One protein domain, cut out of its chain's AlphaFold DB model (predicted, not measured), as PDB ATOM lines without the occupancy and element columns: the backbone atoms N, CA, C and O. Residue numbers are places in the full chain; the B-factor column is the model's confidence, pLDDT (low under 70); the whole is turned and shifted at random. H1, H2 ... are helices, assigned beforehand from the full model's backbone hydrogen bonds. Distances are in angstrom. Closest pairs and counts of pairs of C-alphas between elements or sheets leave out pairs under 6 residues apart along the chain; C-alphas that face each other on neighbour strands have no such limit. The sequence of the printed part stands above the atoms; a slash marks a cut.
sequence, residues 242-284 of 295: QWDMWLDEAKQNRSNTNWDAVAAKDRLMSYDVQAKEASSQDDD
ATOM      1  N   GLN A 242      24.847  17.626   9.798       80.44
ATOM      2  CA  GLN A 242      23.984  17.849   8.643       80.44
ATOM      3  C   GLN A 242      22.862  18.854   8.937       80.44
ATOM      4  O   GLN A 242      22.481  19.619   8.054       80.44
ATOM      5  N   TRP A 243      22.346  18.882  10.170       78.81
ATOM      6  CA  TRP A 243      21.356  19.875  10.579       78.81
ATOM      7  C   TRP A 243      21.963  21.274  10.677       78.81
ATOM      8  O   TRP A 243      21.336  22.231  10.234       78.81
ATOM      9  N   ASP A 244      23.199  21.394  11.170       83.19
ATOM     10  CA  ASP A 244      23.929  22.669  11.176       83.19
ATOM     11  C   ASP A 244      24.183  23.173   9.746       83.19
ATOM     12  O   ASP A 244      23.948  24.341   9.442       83.19
ATOM     13  N   MET A 245      24.556  22.270   8.830       83.12
ATOM     14  CA  MET A 245      24.716  22.591   7.406       83.12
ATOM     15  C   MET A 245      23.404  23.049   6.763       83.12
ATOM     16  O   MET A 245      23.389  24.026   6.015       83.12
ATOM     17  N   TRP A 246      22.294  22.374   7.070       86.75
ATOM     18  CA  TRP A 246      20.976  22.779   6.589       86.75
ATOM     19  C   TRP A 246      20.559  24.140   7.157       86.75
ATOM     20  O   TRP A 246      20.029  24.969   6.422       86.75
ATOM     21  N   LEU A 247      20.831  24.405   8.440       85.38
ATOM     22  CA  LEU A 247      20.569  25.704   9.066       85.38
ATOM     23  C   LEU A 247      21.367  26.829   8.401       85.38
ATOM     24  O   LEU A 247      20.839  27.927   8.228       85.38
ATOM     25  N   ASP A 248      22.615  26.579   8.016       87.50
ATOM     26  CA  ASP A 248      23.431  27.566   7.309       87.50
ATOM     27  C   ASP A 248      22.936  27.810   5.874       87.50
ATOM     28  O   ASP A 248      22.868  28.966   5.447       87.50
ATOM     29  N   GLU A 249      22.489  26.767   5.165       88.00
ATOM     30  CA  GLU A 249      21.826  26.895   3.855       88.00
ATOM     31  C   GLU A 249      20.486  27.649   3.968       88.00
ATOM     32  O   GLU A 249      20.160  28.492   3.127       88.00
ATOM     33  N   ALA A 250      19.740  27.424   5.053       85.44
ATOM     34  CA  ALA A 250      18.487  28.118   5.342       85.44
ATOM     35  C   ALA A 250      18.689  29.611   5.619       85.44
ATOM     36  O   ALA A 250      17.928  30.446   5.128       85.44
ATOM     37  N   LYS A 251      19.731  29.973   6.381       87.00
ATOM     38  CA  LYS A 251      20.068  31.380   6.658       87.00
ATOM     39  C   LYS A 251      20.377  32.145   5.374       87.00
ATOM     40  O   LYS A 251      19.941  33.286   5.237       87.00
ATOM     41  N   GLN A 252      21.099  31.523   4.445       87.12
ATOM     42  CA  GLN A 252      21.463  32.137   3.164       87.12
ATOM     43  C   GLN A 252      20.241  32.347   2.261       87.12
ATOM     44  O   GLN A 252      20.160  33.349   1.556       87.12
ATOM     45  N   ASN A 253      19.255  31.450   2.337       87.19
ATOM     46  CA  ASN A 253      18.047  31.492   1.514       87.19
ATOM     47  C   ASN A 253      16.840  32.170   2.185       87.19
ATOM     48  O   ASN A 253      15.734  32.100   1.654       87.19
ATOM     49  N   ARG A 254      17.031  32.883   3.305       79.38
ATOM     50  CA  ARG A 254      15.944  33.526   4.072       79.38
ATOM     51  C   ARG A 254      15.037  34.436   3.231       79.38
ATOM     52  O   ARG A 254      13.852  34.548   3.530       79.38
ATOM     53  N   SER A 255      15.591  35.088   2.211       80.19
ATOM     54  CA  SER A 255      14.869  36.030   1.343       80.19
ATOM     55  C   SER A 255      14.376  35.409   0.029       80.19
ATOM     56  O   SER A 255      13.805  36.116  -0.797       80.19
ATOM     57  N   ASN A 256      14.613  34.112  -0.196       83.44
ATOM     58  CA  ASN A 256      14.221  33.415  -1.416       83.44
ATOM     59  C   ASN A 256      12.910  32.647  -1.201       83.44
ATOM     60  O   ASN A 256      12.886  31.604  -0.553       83.44
ATOM     61  N   THR A 257      11.821  33.139  -1.787       79.19
ATOM     62  CA  THR A 257      10.484  32.532  -1.670       79.19
ATOM     63  C   THR A 257      10.369  31.170  -2.365       79.19
ATOM     64  O   THR A 257       9.450  30.416  -2.068       79.19
ATOM     65  N   ASN A 258      11.280  30.843  -3.288       85.62
ATOM     66  CA  ASN A 258      11.232  29.611  -4.083       85.62
ATOM     67  C   ASN A 258      12.161  28.503  -3.552       85.62
ATOM     68  O   ASN A 258      12.386  27.499  -4.226       85.62
ATOM     69  N   TRP A 259      12.765  28.696  -2.379       86.44
ATOM     70  CA  TRP A 259      13.639  27.696  -1.777       86.44
ATOM     71  C   TRP A 259      12.820  26.663  -0.993       86.44
ATOM     72  O   TRP A 259      12.174  26.990   0.002       86.44
ATOM     73  N   ASP A 260      12.859  25.405  -1.438       86.44
ATOM     74  CA  ASP A 260      12.195  24.299  -0.750       86.44
ATOM     75  C   ASP A 260      13.064  23.768   0.397       86.44
ATOM     76  O   ASP A 260      13.998  22.975   0.228       86.44
ATOM     77  N   ALA A 261      12.711  24.215   1.596       83.94
ATOM     78  CA  ALA A 261      13.361  23.841   2.839       83.94
ATOM     79  C   ALA A 261      13.282  22.325   3.121       83.94
ATOM     80  O   ALA A 261      14.208  21.761   3.714       83.94
ATOM     81  N   VAL A 262      12.207  21.651   2.689       85.44
ATOM     82  CA  VAL A 262      11.984  20.220   2.945       85.44
ATOM     83  C   VAL A 262      12.870  19.378   2.033       85.44
ATOM     84  O   VAL A 262      13.584  18.506   2.531       85.44
ATOM     85  N   ALA A 263      12.921  19.701   0.738       85.81
ATOM     86  CA  ALA A 263      13.792  19.015  -0.218       85.81
ATOM     87  C   ALA A 263      15.284  19.165   0.132       85.81
ATOM     88  O   ALA A 263      16.042  18.194   0.068       85.81
ATOM     89  N   ALA A 264      15.715  20.359   0.561       85.81
ATOM     90  CA  ALA A 264      17.095  20.591   0.995       85.81
ATOM     91  C   ALA A 264      17.462  19.757   2.235       85.81
ATOM     92  O   ALA A 264      18.555  19.190   2.311       85.81
ATOM     93  N   LYS A 265      16.529  19.634   3.188       84.19
ATOM     94  CA  LYS A 265      16.695  18.809   4.391       84.19
ATOM     95  C   LYS A 265      16.799  17.328   4.022       84.19
ATOM     96  O   LYS A 265      17.730  16.662   4.467       84.19
ATOM     97  N   ASP A 266      15.896  16.816   3.187       85.75
ATOM     98  CA  ASP A 266      15.894  15.403   2.778       85.75
ATOM     99  C   ASP A 266      17.166  15.036   1.985       85.75
ATOM    100  O   ASP A 266      17.745  13.967   2.193       85.75
ATOM    101  N   ARG A 267      17.682  15.961   1.160       85.81
ATOM    102  CA  ARG A 267      18.976  15.819   0.470       85.81
ATOM    103  C   ARG A 267      20.148  15.694   1.444       85.81
ATOM    104  O   ARG A 267      21.015  14.859   1.230       85.81
ATOM    105  N   LEU A 268      20.201  16.514   2.493       83.25
ATOM    106  CA  LEU A 268      21.316  16.503   3.451       83.25
ATOM    107  C   LEU A 268      21.262  15.307   4.409       83.25
ATOM    108  O   LEU A 268      22.307  14.804   4.817       83.25
ATOM    109  N   MET A 269      20.062  14.825   4.732       78.56
ATOM    110  CA  MET A 269      19.877  13.661   5.603       78.56
ATOM    111  C   MET A 269      20.144  12.328   4.890       78.56
ATOM    112  O   MET A 269      20.568  11.372   5.536       78.56
ATOM    113  N   SER A 270      19.956  12.249   3.567       76.94
ATOM    114  CA  SER A 270      20.217  11.020   2.802       76.94
ATOM    115  C   SER A 270      21.704  10.639   2.738       76.94
ATOM    116  O   SER A 270      22.023   9.450   2.723       76.94
ATOM    117  N   TYR A 271      22.619  11.615   2.806       69.81
ATOM    118  CA  TYR A 271      24.065  11.363   2.897       69.81
ATOM    119  C   TYR A 271      24.459  10.555   4.145       69.81
ATOM    120  O   TYR A 271      25.426   9.799   4.098       69.81
ATOM    121  N   ASP A 272      23.715  10.677   5.250       64.50
ATOM    122  CA  ASP A 272      24.003   9.971   6.509       64.50
ATOM    123  C   ASP A 272      23.596   8.487   6.444       64.50
ATOM    124  O   ASP A 272      24.276   7.619   6.994       64.50
ATOM    125  N   VAL A 273      22.517   8.183   5.711       64.69
ATOM    126  CA  VAL A 273      22.072   6.805   5.444       64.69
ATOM    127  C   VAL A 273      23.103   6.081   4.579       64.69
ATOM    128  O   VAL A 273      23.543   4.993   4.940       64.69
ATOM    129  N   GLN A 274      23.572   6.729   3.508       62.47
ATOM    130  CA  GLN A 274      24.580   6.160   2.606       62.47
ATOM    131  C   GLN A 274      25.949   5.990   3.284       62.47
ATOM    132  O   GLN A 274      26.624   4.988   3.063       62.47
ATOM    133  N   ALA A 275      26.354   6.933   4.144       61.41
ATOM    134  CA  ALA A 275      27.597   6.823   4.910       61.41
ATOM    135  C   ALA A 275      27.553   5.682   5.942       61.41
ATOM    136  O   ALA A 275      28.548   4.976   6.117       61.41
ATOM    137  N   LYS A 276      26.403   5.462   6.600       59.28
ATOM    138  CA  LYS A 276      26.212   4.312   7.497       59.28
ATOM    139  C   LYS A 276      26.219   2.989   6.742       59.28
ATOM    140  O   LYS A 276      26.941   2.092   7.165       59.28
ATOM    141  N   GLU A 277      25.491   2.890   5.630       58.47
ATOM    142  CA  GLU A 277      25.443   1.680   4.797       58.47
ATOM    143  C   GLU A 277      26.831   1.292   4.274       58.47
ATOM    144  O   GLU A 277      27.213   0.126   4.379       58.47
ATOM    145  N   ALA A 278      27.630   2.268   3.825       57.53
ATOM    146  CA  ALA A 278      29.012   2.043   3.402       57.53
ATOM    147  C   ALA A 278      29.914   1.530   4.541       57.53
ATOM    148  O   ALA A 278      30.739   0.653   4.305       57.53
ATOM    149  N   SER A 279      29.731   2.012   5.779       53.56
ATOM    150  CA  SER A 279      30.506   1.528   6.935       53.56
ATOM    151  C   SER A 279      30.128   0.106   7.370       53.56
ATOM    152  O   SER A 279      31.000  -0.674   7.734       53.56
ATOM    153  N   SER A 280      28.849  -0.271   7.277       50.06
ATOM    154  CA  SER A 280      28.380  -1.623   7.617       50.06
ATOM    155  C   SER A 280      28.727  -2.683   6.565       50.06
ATOM    156  O   SER A 280      28.782  -3.866   6.893       50.06
ATOM    157  N   GLN A 281      28.982  -2.281   5.316       49.53
ATOM    158  CA  GLN A 281      29.378  -3.198   4.244       49.53
ATOM    159  C   GLN A 281      30.851  -3.642   4.369       49.53
ATOM    160  O   GLN A 281      31.179  -4.762   3.979       49.53
ATOM    161  N   ASP A 282      31.725  -2.812   4.951       49.94
ATOM    162  CA  ASP A 282      33.139  -3.149   5.194       49.94
ATOM    163  C   ASP A 282      33.329  -4.122   6.381       49.94
ATOM    164  O   ASP A 282      34.259  -4.939   6.387       49.94
ATOM    165  N   ASP A 283      32.410  -4.110   7.354       50.31
ATOM    166  CA  ASP A 283      32.440  -5.029   8.501       50.31
ATOM    167  C   ASP A 283      32.015  -6.469   8.131       50.31
ATOM    168  O   ASP A 283      32.526  -7.431   8.715       50.31
ATOM    169  N   ASP A 284      31.143  -6.653   7.130       48.66
ATOM    170  CA  ASP A 284      30.672  -7.983   6.687       48.66
ATOM    171  C   ASP A 284      31.683  -8.708   5.774       48.66
ATOM    172  O   ASP A 284      31.742  -9.938   5.734       48.66
TER     173      ASP A 284
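What this domain is: This is residues 242 to 284 of the 295 residues of an uncharacterized protein of Aspergillus transmontanensis (UniProt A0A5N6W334). A short helix, H1, folds back through a loop onto the first part of a much longer helix, H2, making a lopsided helical hairpin; the rest of H2, residues 273 to 284, sticks out as an arm. The printed part has 43 residues with two named helices, H1 then H2, and no named strand: all helix. It is only just extended, close to loose, with a radius of gyration of the C-alphas of 13.9 A, and spans 47 by 16 by 8 A.

How they stand to each other: H1, residues 242 to 252, and H2, residues 261 to 284, form a helical hairpin. They touch, H2 with residues 261 to 269 alone; the closest C-alphas, of Gln 242 and Leu 268, are 6.0 A apart. Their lines stand at a shallow tilt of 24 degrees, opposite ways. In H1 every O i to N i+4 pair is within hydrogen-bond range; in H2, 14 of 20 are.

Where its parts are: H1 begins at C-alpha 242 (23.984, 17.849, 8.643) and is 15.5 A long from first to last C-alpha. H2 is 36.4 A long, from C-alpha 261 (13.361, 23.841, 2.839) to C-alpha 284 (30.672, -7.983, 6.687).

The domain as a whole: The C-alphas farthest apart, of Ser 255 and Asp 284, are 47.1 A apart. The printed part has no cut, and the link of 8 residues is short. Mean pLDDT of the printed part is 75.3; residues 271 to 284 are under 70.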